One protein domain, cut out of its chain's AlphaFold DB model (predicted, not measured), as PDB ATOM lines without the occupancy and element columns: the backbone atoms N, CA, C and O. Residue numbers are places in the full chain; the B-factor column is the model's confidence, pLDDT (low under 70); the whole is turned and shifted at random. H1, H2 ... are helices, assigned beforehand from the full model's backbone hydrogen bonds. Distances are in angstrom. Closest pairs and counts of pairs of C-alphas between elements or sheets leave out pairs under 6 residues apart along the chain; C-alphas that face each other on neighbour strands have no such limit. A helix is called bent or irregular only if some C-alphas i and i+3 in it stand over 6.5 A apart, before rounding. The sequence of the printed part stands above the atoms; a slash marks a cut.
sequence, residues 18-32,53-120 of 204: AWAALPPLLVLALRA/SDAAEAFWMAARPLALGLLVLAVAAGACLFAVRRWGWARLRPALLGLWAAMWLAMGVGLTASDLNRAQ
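This is residues 18 to 32 and 53 to 120 of the 204 residues of an uncharacterized protein of Ottowia sp (UniProt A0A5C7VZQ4). Two long helices, H2 and H3, meet near their ends as a V; H1 runs beside H3, and residues 53 to 79 stick out. The 83 printed residues, all helix by class, have three named helices, H1, H2, H3 in order. The whole is only just extended, close to loose, with a radius of gyration of the C-alphas of 18.1 A and spans of 52 by 40 by 19 A.

H1, residues 18 to 32, touches residues 97 to 111 of H3, residues 89 to 119, the closest C-alphas being Val 27 and Gly 108, 5.5 A. They run the same way at a shallow tilt of 8 degrees. H2, residues 55 to 87, assigned as one helix by its hydrogen bonds, is bent, with C-alphas 62 and 65 7.0 A apart; its arms are H2a, 55 to 62, and H2b, 65 to 87. H2b and H3 are close but not clearly touching, the closest C-alphas being Val 84 and Leu 92, 6.8 A. Every O i to N i+4 pair is within hydrogen-bond range in H2a and H2b, 9 of 11 in H1 and 25 of 27 in H3.

H1 begins at C-alpha 18 (153.759, 152.060, 114.810); H3, 44.4 A long, ends at C-alpha 119 (154.830, 182.653, 128.141).

Across the cut, C-alphas 32 and 53 are 40.9 A apart; no printed residue is under 70 in pLDDT.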
ATOM      1  N   ALA A  18     154.529 151.268 113.856       82.81
ATOM      2  CA  ALA A  18     153.759 152.060 114.810       82.81
ATOM      3  C   ALA A  18     154.655 152.655 115.909       82.81
ATOM      4  O   ALA A  18     154.590 153.854 116.167       82.81
ATOM      5  N   TRP A  19     155.552 151.857 116.497       82.69
ATOM      6  CA  TRP A  19     156.494 152.345 117.512       82.69
ATOM      7  C   TRP A  19     157.507 153.358 116.970       82.69
ATOM      8  O   TRP A  19     157.892 154.275 117.691       82.69
ATOM      9  N   ALA A  20     157.922 153.232 115.708       85.25
ATOM     10  CA  ALA A  20     158.806 154.210 115.079       85.25
ATOM     11  C   ALA A  20     158.085 155.534 114.753       85.25
ATOM     12  O   ALA A  20     158.698 156.599 114.841       85.25
ATOM     13  N   ALA A  21     156.796 155.473 114.400       88.25
ATOM     14  CA  ALA A  21     155.983 156.634 114.033       88.25
ATOM     15  C   ALA A  21     155.363 157.368 115.235       88.25
ATOM     16  O   ALA A  21     155.020 158.544 115.133       88.25
ATOM     17  N   LEU A  22     155.222 156.706 116.382       89.06
ATOM     18  CA  LEU A  22     154.574 157.289 117.556       89.06
ATOM     19  C   LEU A  22     155.308 158.529 118.118       89.06
ATOM     20  O   LEU A  22     154.635 159.534 118.345       89.06
ATOM     21  N   PRO A  23     156.650 158.550 118.272       88.44
ATOM     22  CA  PRO A  23     157.361 159.742 118.739       88.44
ATOM     23  C   PRO A  23     157.151 161.006 117.875       88.44
ATOM     24  O   PRO A  23     156.793 162.037 118.449       88.44
ATOM     25  N   PRO A  24     157.289 160.980 116.528       90.25
ATOM     26  CA  PRO A  24     156.984 162.155 115.711       90.25
ATOM     27  C   PRO A  24     155.523 162.587 115.804       90.25
ATOM     28  O   PRO A  24     155.252 163.782 115.887       90.25
ATOM     29  N   LEU A  25     154.577 161.639 115.820       91.25
ATOM     30  CA  LEU A  25     153.152 161.960 115.935       91.25
ATOM     31  C   LEU A  25     152.828 162.661 117.258       91.25
ATOM     32  O   LEU A  25     152.070 163.628 117.255       91.25
ATOM     33  N   LEU A  26     153.438 162.233 118.366       90.12
ATOM     34  CA  LEU A  26     153.287 162.898 119.662       90.12
ATOM     35  C   LEU A  26     153.814 164.332 119.636       90.12
ATOM     36  O   LEU A  26     153.147 165.237 120.130       90.12
ATOM     37  N   VAL A  27     154.986 164.560 119.040       90.56
ATOM     38  CA  VAL A  27     155.559 165.911 118.932       90.56
ATOM     39  C   VAL A  27     154.718 166.804 118.019       90.56
ATOM     40  O   VAL A  27     154.520 167.978 118.329       90.56
ATOM     41  N   LEU A  28     154.171 166.265 116.927       90.31
ATOM     42  CA  LEU A  28     153.247 166.998 116.059       90.31
ATOM     43  C   LEU A  28     151.933 167.331 116.772       90.31
ATOM     44  O   LEU A  28     151.465 168.461 116.665       90.31
ATOM     45  N   ALA A  29     151.370 166.388 117.530       90.75
ATOM     46  CA  ALA A  29     150.178 166.624 118.337       90.75
ATOM     47  C   ALA A  29     150.432 167.707 119.397       90.75
ATOM     48  O   ALA A  29     149.658 168.652 119.506       90.75
ATOM     49  N   LEU A  30     151.563 167.630 120.105       89.38
ATOM     50  CA  LEU A  30     151.998 168.663 121.045       89.38
ATOM     51  C   LEU A  30     152.107 170.030 120.358       89.38
ATOM     52  O   LEU A  30     151.575 171.018 120.855       89.38
ATOM     53  N   ARG A  31     152.757 170.089 119.189       86.06
ATOM     54  CA  ARG A  31     152.915 171.329 118.420       86.06
ATOM     55  C   ARG A  31     151.578 171.910 117.965       86.06
ATOM     56  O   ARG A  31     151.464 173.132 117.923       86.06
ATOM     57  N   ALA A  32     150.614 171.059 117.613       86.38
ATOM     58  CA  ALA A  32     149.275 171.458 117.188       86.38
ATOM     59  C   ALA A  32     148.416 171.990 118.346       86.38
ATOM     60  O   ALA A  32     147.565 172.846 118.124       86.38
ATOM     61  N   SER A  53     180.646 191.429 103.906       73.44
ATOM     62  CA  SER A  53     181.439 192.393 103.139       73.44
ATOM     63  C   SER A  53     181.496 192.024 101.653       73.44
ATOM     64  O   SER A  53     181.448 192.911 100.806       73.44
ATOM     65  N   ASP A  54     181.515 190.720 101.338       83.69
ATOM     66  CA  ASP A  54     181.673 190.195  99.974       83.69
ATOM     67  C   ASP A  54     180.644 189.117  99.596       83.69
ATOM     68  O   ASP A  54     180.193 188.312 100.413       83.69
ATOM     69  N   ALA A  55     180.333 189.011  98.300       80.12
ATOM     70  CA  ALA A  55     179.410 187.995  97.781       80.12
ATOM     71  C   ALA A  55     179.882 186.551  98.054       80.12
ATOM     72  O   ALA A  55     179.065 185.661  98.303       80.12
ATOM     73  N   ALA A  56     181.198 186.313  98.042       83.44
ATOM     74  CA  ALA A  56     181.774 185.008  98.364       83.44
ATOM     75  C   ALA A  56     181.551 184.638  99.838       83.44
ATOM     76  O   ALA A  56     181.219 183.494 100.153       83.44
ATOM     77  N   GLU A  57     181.680 185.610 100.739       85.69
ATOM     78  CA  GLU A  57     181.408 185.432 102.162       85.69
ATOM     79  C   GLU A  57     179.915 185.154 102.399       85.69
ATOM     80  O   GLU A  57     179.574 184.248 103.163       85.69
ATOM     81  N   ALA A  58     179.024 185.829 101.662       81.75
ATOM     82  CA  ALA A  58     177.577 185.611 101.746       81.75
ATOM     83  C   ALA A  58     177.211 184.187 101.321       81.75
ATOM     84  O   ALA A  58     176.447 183.499 102.005       81.75
ATOM     85  N   PHE A  59     177.793 183.728 100.211       85.31
ATOM     86  CA  PHE A  59     177.606 182.370  99.721       85.31
ATOM     87  C   PHE A  59     178.087 181.336 100.741       85.31
ATOM     88  O   PHE A  59     177.347 180.409 101.075       85.31
ATOM     89  N   TRP A  60     179.293 181.505 101.287       86.31
ATOM     90  CA  TRP A  60     179.824 180.582 102.287       86.31
ATOM     91  C   TRP A  60     178.995 180.568 103.568       86.31
ATOM     92  O   TRP A  60     178.703 179.488 104.081       86.31
ATOM     93  N   MET A  61     178.560 181.727 104.062       84.38
ATOM     94  CA  MET A  61     177.670 181.825 105.222       84.38
ATOM     95  C   MET A  61     176.345 181.095 104.991       84.38
ATOM     96  O   MET A  61     175.893 180.357 105.868       84.38
ATOM     97  N   ALA A  62     175.763 181.221 103.796       84.31
ATOM     98  CA  ALA A  62     174.556 180.490 103.416       84.31
ATOM     99  C   ALA A  62     174.797 178.974 103.255       84.31
ATOM    100  O   ALA A  62     173.915 178.172 103.571       84.31
ATOM    101  N   ALA A  63     175.985 178.566 102.797       87.62
ATOM    102  CA  ALA A  63     176.344 177.168 102.551       87.62
ATOM    103  C   ALA A  63     176.813 176.409 103.807       87.62
ATOM    104  O   ALA A  63     176.698 175.183 103.860       87.62
ATOM    105  N   ARG A  64     177.307 177.109 104.839       88.38
ATOM    106  CA  ARG A  64     177.750 176.535 106.126       88.38
ATOM    107  C   ARG A  64     176.809 175.474 106.712       88.38
ATOM    108  O   ARG A  64     177.302 174.385 107.009       88.38
ATOM    109  N   PRO A  65     175.492 175.715 106.878       88.06
ATOM    110  CA  PRO A  65     174.599 174.707 107.447       88.06
ATOM    111  C   PRO A  65     174.530 173.437 106.593       88.06
ATOM    112  O   PRO A  65     174.434 172.340 107.140       88.06
ATOM    113  N   LEU A  66     174.631 173.561 105.268       90.69
ATOM    114  CA  LEU A  66     174.640 172.417 104.361       90.69
ATOM    115  C   LEU A  66     175.956 171.644 104.461       90.69
ATOM    116  O   LEU A  66     175.928 170.425 104.599       90.69
ATOM    117  N   ALA A  67     177.097 172.335 104.453       90.88
ATOM    118  CA  ALA A  67     178.407 171.702 104.593       90.88
ATOM    119  C   ALA A  67     178.537 170.950 105.929       90.88
ATOM    120  O   ALA A  67     178.947 169.790 105.952       90.88
ATOM    121  N   LEU A  68     178.115 171.576 107.034       92.38
ATOM    122  CA  LEU A  68     178.077 170.935 108.350       92.38
ATOM    123  C   LEU A  68     177.086 169.769 108.383       92.38
ATOM    124  O   LEU A  68     177.407 168.713 108.921       92.38
ATOM    125  N   GLY A  69     175.911 169.924 107.769       90.50
ATOM    126  CA  GLY A  69     174.926 168.852 107.653       90.50
ATOM    127  C   GLY A  69     175.481 167.631 106.918       90.50
ATOM    128  O   GLY A  69     175.360 166.511 107.411       90.50
ATOM    129  N   LEU A  70     176.153 167.840 105.784       93.69
ATOM    130  CA  LEU A  70     176.808 166.772 105.026       93.69
ATOM    131  C   LEU A  70     177.921 166.098 105.833       93.69
ATOM    132  O   LEU A  70     178.004 164.871 105.838       93.69
ATOM    133  N   LEU A  71     178.738 166.875 106.546       95.06
ATOM    134  CA  LEU A  71     179.790 166.339 107.405       95.06
ATOM    135  C   LEU A  71     179.208 165.452 108.515       95.06
ATOM    136  O   LEU A  71     179.660 164.323 108.704       95.06
ATOM    137  N   VAL A  72     178.176 165.929 109.216       94.38
ATOM    138  CA  VAL A  72     177.493 165.166 110.273       94.38
ATOM    139  C   VAL A  72     176.887 163.881 109.712       94.38
ATOM    140  O   VAL A  72     177.048 162.819 110.313       94.38
ATOM    141  N   LEU A  73     176.239 163.946 108.545       92.69
ATOM    142  CA  LEU A  73     175.681 162.767 107.880       92.69
ATOM    143  C   LEU A  73     176.765 161.758 107.494       92.69
ATOM    144  O   LEU A  73     176.580 160.564 107.716       92.69
ATOM    145  N   ALA A  74     177.899 162.218 106.963       93.69
ATOM    146  CA  ALA A  74     179.017 161.352 106.602       93.69
ATOM    147  C   ALA A  74     179.603 160.640 107.832       93.69
ATOM    148  O   ALA A  74     179.803 159.424 107.805       93.69
ATOM    149  N   VAL A  75     179.813 161.372 108.933       95.00
ATOM    150  CA  VAL A  75     180.294 160.806 110.204       95.00
ATOM    151  C   VAL A  75     179.288 159.803 110.772       95.00
ATOM    152  O   VAL A  75     179.673 158.698 111.154       95.00
ATOM    153  N   ALA A  76     177.997 160.141 110.782       91.06
ATOM    154  CA  ALA A  76     176.942 159.254 111.266       91.06
ATOM    155  C   ALA A  76     176.832 157.976 110.418       91.06
ATOM    156  O   ALA A  76     176.735 156.877 110.963       91.06
ATOM    157  N   ALA A  77     176.905 158.098 109.090       90.69
ATOM    158  CA  ALA A  77     176.901 156.959 108.179       90.69
ATOM    159  C   ALA A  77     178.122 156.059 108.409       90.69
ATOM    160  O   ALA A  77     177.969 154.844 108.541       90.69
ATOM    161  N   GLY A  78     179.317 156.645 108.532       92.00
ATOM    162  CA  GLY A  78     180.546 155.917 108.848       92.00
ATOM    163  C   GLY A  78     180.460 155.167 110.180       92.00
ATOM    164  O   GLY A  78     180.766 153.975 110.234       92.00
ATOM    165  N   ALA A  79     179.969 155.824 111.234       89.75
ATOM    166  CA  ALA A  79     179.770 155.217 112.550       89.75
ATOM    167  C   ALA A  79     178.759 154.059 112.510       89.75
ATOM    168  O   ALA A  79     179.018 152.994 113.074       89.75
ATOM    169  N   CYS A  80     177.642 154.225 111.796       87.69
ATOM    170  CA  CYS A  80     176.650 153.170 111.598       87.69
ATOM    171  C   CYS A  80     177.239 151.974 110.843       87.69
ATOM    172  O   CYS A  80     177.103 150.840 111.299       87.69
ATOM    173  N   LEU A  81     177.930 152.206 109.722       89.56
ATOM    174  CA  LEU A  81     178.568 151.142 108.941       89.56
ATOM    175  C   LEU A  81     179.599 150.382 109.779       89.56
ATOM    176  O   LEU A  81     179.611 149.150 109.781       89.56
ATOM    177  N   PHE A  82     180.427 151.100 110.535       90.44
ATOM    178  CA  PHE A  82     181.397 150.502 111.444       90.44
ATOM    179  C   PHE A  82     180.718 149.655 112.530       90.44
ATOM    180  O   PHE A  82     181.077 148.491 112.725       90.44
ATOM    181  N   ALA A  83     179.690 150.191 113.194       88.12
ATOM    182  CA  ALA A  83     178.952 149.490 114.241       88.12
ATOM    183  C   ALA A  83     178.227 148.240 113.712       88.12
ATOM    184  O   ALA A  83     178.261 147.192 114.360       88.12
ATOM    185  N   VAL A  84     177.635 148.304 112.512       89.81
ATOM    186  CA  VAL A  84     177.024 147.138 111.851       89.81
ATOM    187  C   VAL A  84     178.070 146.062 111.585       89.81
ATOM    188  O   VAL A  84     177.833 144.902 111.917       89.81
ATOM    189  N   ARG A  85     179.239 146.431 111.047       89.44
ATOM    190  CA  ARG A  85     180.328 145.473 110.794       89.44
ATOM    191  C   ARG A  85     180.870 144.855 112.083       89.44
ATOM    192  O   ARG A  85     181.258 143.693 112.075       89.44
ATOM    193  N   ARG A  86     180.902 145.613 113.182       89.69
ATOM    194  CA  ARG A  86     181.523 145.191 114.445       89.69
ATOM    195  C   ARG A  86     180.596 144.400 115.373       89.69
ATOM    196  O   ARG A  86     181.088 143.518 116.083       89.69
ATOM    197  N   TRP A  87     179.306 144.737 115.415       88.88
ATOM    198  CA  TRP A  87     178.329 144.201 116.379       88.88
ATOM    199  C   TRP A  87     177.094 143.557 115.739       88.88
ATOM    200  O   TRP A  87     176.333 142.886 116.441       88.88
ATOM    201  N   GLY A  88     176.897 143.730 114.431       88.31
ATOM    202  CA  GLY A  88     175.737 143.227 113.706       88.31
ATOM    203  C   GLY A  88     174.471 144.069 113.903       88.31
ATOM    204  O   GLY A  88     174.273 144.753 114.911       88.31
ATOM    205  N   TRP A  89     173.566 143.994 112.924       84.31
ATOM    206  CA  TRP A  89     172.334 144.791 112.895       84.31
ATOM    207  C   TRP A  89     171.388 144.509 114.073       84.31
ATOM    208  O   TRP A  89     170.772 145.429 114.607       84.31
ATOM    209  N   ALA A  90     171.308 143.254 114.524       83.50
ATOM    210  CA  ALA A  90     170.402 142.846 115.600       83.50
ATOM    211  C   ALA A  90     170.673 143.580 116.927       83.50
ATOM    212  O   ALA A  90     169.730 143.908 117.643       83.50
ATOM    213  N   ARG A  91     171.944 143.882 117.231       83.00
ATOM    214  CA  ARG A  91     172.339 144.628 118.437       83.00
ATOM    215  C   ARG A  91     172.248 146.143 118.257       83.00
ATOM    216  O   ARG A  91     171.941 146.844 119.215       83.00
ATOM    217  N   LEU A  92     172.477 146.649 117.044       84.88
ATOM    218  CA  LEU A  92     172.423 148.086 116.755       84.88
ATOM    219  C   LEU A  92     170.984 148.624 116.696       84.88
ATOM    220  O   LEU A  92     170.714 149.742 117.130       84.88
ATOM    221  N   ARG A  93     170.047 147.821 116.183       84.06
ATOM    222  CA  ARG A  93     168.644 148.206 115.992       84.06
ATOM    223  C   ARG A  93     167.962 148.779 117.249       84.06
ATOM    224  O   ARG A  93     167.376 149.853 117.123       84.06
ATOM    225  N   PRO A  94     168.002 148.143 118.439       84.50
ATOM    226  CA  PRO A  94     167.372 148.719 119.630       84.50
ATOM    227  C   PRO A  94     168.036 150.032 120.070       84.50
ATOM    228  O   PRO A  94     167.333 150.940 120.498       84.50
ATOM    229  N   ALA A  95     169.357 150.172 119.905       86.88
ATOM    230  CA  ALA A  95     170.064 151.412 120.228       86.88
ATOM    231  C   ALA A  95     169.658 152.565 119.295       86.88
ATOM    232  O   ALA A  95     169.394 153.666 119.768       86.88
ATOM    233  N   LEU A  96     169.531 152.308 117.987       87.44
ATOM    234  CA  LEU A  96     169.039 153.298 117.023       87.44
ATOM    235  C   LEU A  96     167.590 153.708 117.302       87.44
ATOM    236  O   LEU A  96     167.267 154.888 117.214       87.44
ATOM    237  N   LEU A  97     166.724 152.757 117.671       86.75
ATOM    238  CA  LEU A  97     165.346 153.061 118.071       86.75
ATOM    239  C   LEU A  97     165.295 153.877 119.369       86.75
ATOM    240  O   LEU A  97     164.501 154.810 119.467       86.75
ATOM    241  N   GLY A  98     166.159 153.564 120.337       88.12
ATOM    242  CA  GLY A  98     166.310 154.346 121.564       88.12
ATOM    243  C   GLY A  98     166.782 155.772 121.282       88.12
ATOM    244  O   GLY A  98     166.179 156.718 121.776       88.12
ATOM    245  N   LEU A  99     167.797 155.939 120.426       91.00
ATOM    246  CA  LEU A  99     168.292 157.250 119.998       91.00
ATOM    247  C   LEU A  99     167.214 158.043 119.248       91.00
ATOM    248  O   LEU A  99     167.037 159.230 119.503       91.00
ATOM    249  N   TRP A 100     166.466 157.384 118.363       91.19
ATOM    250  CA  TRP A 100     165.334 157.976 117.656       91.19
ATOM    251  C   TRP A 100     164.274 158.492 118.631       91.19
ATOM    252  O   TRP A 100     163.892 159.658 118.566       91.19
ATOM    253  N   ALA A 101     163.838 157.654 119.574       90.12
ATOM    254  CA  ALA A 101     162.865 158.049 120.587       90.12
ATOM    255  C   ALA A 101     163.393 159.193 121.471       90.12
ATOM    256  O   ALA A 101     162.678 160.167 121.696       90.12
ATOM    257  N   ALA A 102     164.651 159.115 121.914       93.31
ATOM    258  CA  ALA A 102     165.294 160.151 122.719       93.31
ATOM    259  C   ALA A 102     165.378 161.492 121.977       93.31
ATOM    260  O   ALA A 102     165.104 162.531 122.568       93.31
ATOM    261  N   MET A 103     165.691 161.477 120.679       94.88
ATOM    262  CA  MET A 103     165.722 162.678 119.843       94.88
ATOM    263  C   MET A 103     164.345 163.355 119.773       94.88
ATOM    264  O   MET A 103     164.249 164.570 119.935       94.88
ATOM    265  N   TRP A 104     163.270 162.585 119.580       94.19
ATOM    266  CA  TRP A 104     161.908 163.133 119.573       94.19
ATOM    267  C   TRP A 104     161.457 163.617 120.952       94.19
ATOM    268  O   TRP A 104     160.818 164.662 121.041       94.19
ATOM    269  N   LEU A 105     161.833 162.923 122.030       92.44
ATOM    270  CA  LEU A 105     161.594 163.404 123.392       92.44
ATOM    271  C   LEU A 105     162.315 164.730 123.649       92.44
ATOM    272  O   LEU A 105     161.696 165.668 124.141       92.44
ATOM    273  N   ALA A 106     163.587 164.839 123.258       93.38
ATOM    274  CA  ALA A 106     164.351 166.078 123.363       93.38
ATOM    275  C   ALA A 106     163.702 167.214 122.556       93.38
ATOM    276  O   ALA A 106     163.611 168.335 123.049       93.38
ATOM    277  N   MET A 107     163.182 166.924 121.358       92.75
ATOM    278  CA  MET A 107     162.420 167.892 120.565       92.75
ATOM    279  C   MET A 107     161.138 168.334 121.287       92.75
ATOM    280  O   MET A 107     160.868 169.529 121.367       92.75
ATOM    281  N   GLY A 108     160.370 167.397 121.850       91.38
ATOM    282  CA  GLY A 108     159.162 167.700 122.621       91.38
ATOM    283  C   GLY A 108     159.450 168.578 123.843       91.38
ATOM    284  O   GLY A 108     158.786 169.595 124.032       91.38
ATOM    285  N   VAL A 109     160.487 168.242 124.616       93.25
ATOM    286  CA  VAL A 109     160.970 169.060 125.745       93.25
ATOM    287  C   VAL A 109     161.447 170.434 125.270       93.25
ATOM    288  O   VAL A 109     161.170 171.441 125.911       93.25
ATOM    289  N   GLY A 110     162.130 170.510 124.128       91.62
ATOM    290  CA  GLY A 110     162.569 171.777 123.546       91.62
ATOM    291  C   GLY A 110     161.401 172.682 123.143       91.62
ATOM    292  O   GLY A 110     161.460 173.894 123.363       91.62
ATOM    293  N   LEU A 111     160.325 172.107 122.595       90.00
ATOM    294  CA  LEU A 111     159.105 172.845 122.259       90.00
ATOM    295  C   LEU A 111     158.409 173.380 123.512       90.00
ATOM    296  O   LEU A 111     158.103 174.569 123.556       90.00
ATOM    297  N   THR A 112     158.208 172.548 124.540       90.25
ATOM    298  CA  THR A 112     157.578 172.996 125.794       90.25
ATOM    299  C   THR A 112     158.426 174.035 126.511       90.25
ATOM    300  O   THR A 112     157.896 175.041 126.973       90.25
ATOM    301  N   ALA A 113     159.745 173.854 126.557       91.81
ATOM    302  CA  ALA A 113     160.646 174.832 127.148       91.81
ATOM    303  C   ALA A 113     160.624 176.155 126.365       91.81
ATOM    304  O   ALA A 113     160.628 177.220 126.971       91.81
ATOM    305  N   SER A 114     160.528 176.111 125.033       88.56
ATOM    306  CA  SER A 114     160.394 177.313 124.198       88.56
ATOM    307  C   SER A 114     159.072 178.042 124.415       88.56
ATOM    308  O   SER A 114     159.057 179.273 124.418       88.56
ATOM    309  N   ASP A 115     157.981 177.302 124.595       88.31
ATOM    310  CA  ASP A 115     156.663 177.858 124.891       88.31
ATOM    311  C   ASP A 115     156.648 178.529 126.272       88.31
ATOM    312  O   ASP A 115     156.366 179.720 126.378       88.31
ATOM    313  N   LEU A 116     157.119 177.827 127.309       89.62
ATOM    314  CA  LEU A 116     157.261 178.372 128.663       89.62
ATOM    315  C   LEU A 116     158.183 179.596 128.710       89.62
ATOM    316  O   LEU A 116     157.893 180.570 129.405       89.62
ATOM    317  N   ASN A 117     159.273 179.568 127.942       90.81
ATOM    318  CA  ASN A 117     160.201 180.688 127.834       90.81
ATOM    319  C   ASN A 117     159.522 181.952 127.285       90.81
ATOM    320  O   ASN A 117     159.857 183.057 127.713       90.81
ATOM    321  N   ARG A 118     158.579 181.790 126.345       84.94
ATOM    322  CA  ARG A 118     157.809 182.890 125.741       84.94
ATOM    323  C   ARG A 118     156.624 183.319 126.600       84.94
ATOM    324  O   ARG A 118     156.334 184.508 126.668       84.94
ATOM    325  N   ALA A 119     155.956 182.374 127.255       86.06
ATOM    326  CA  ALA A 119     154.830 182.653 128.141       86.06
ATOM    327  C   ALA A 119     155.255 183.481 129.364       86.06
ATOM    328  O   ALA A 119     154.460 184.234 129.915       86.06
ATOM    329  N   GLN A 120     156.518 183.361 129.776       86.38
ATOM    330  CA  GLN A 120     157.090 184.074 130.920       86.38
ATOM    331  C   GLN A 120     158.080 185.159 130.484       86.38
ATOM    332  O   GLN A 120     159.115 185.362 131.124       86.38
TER     333      GLN A 120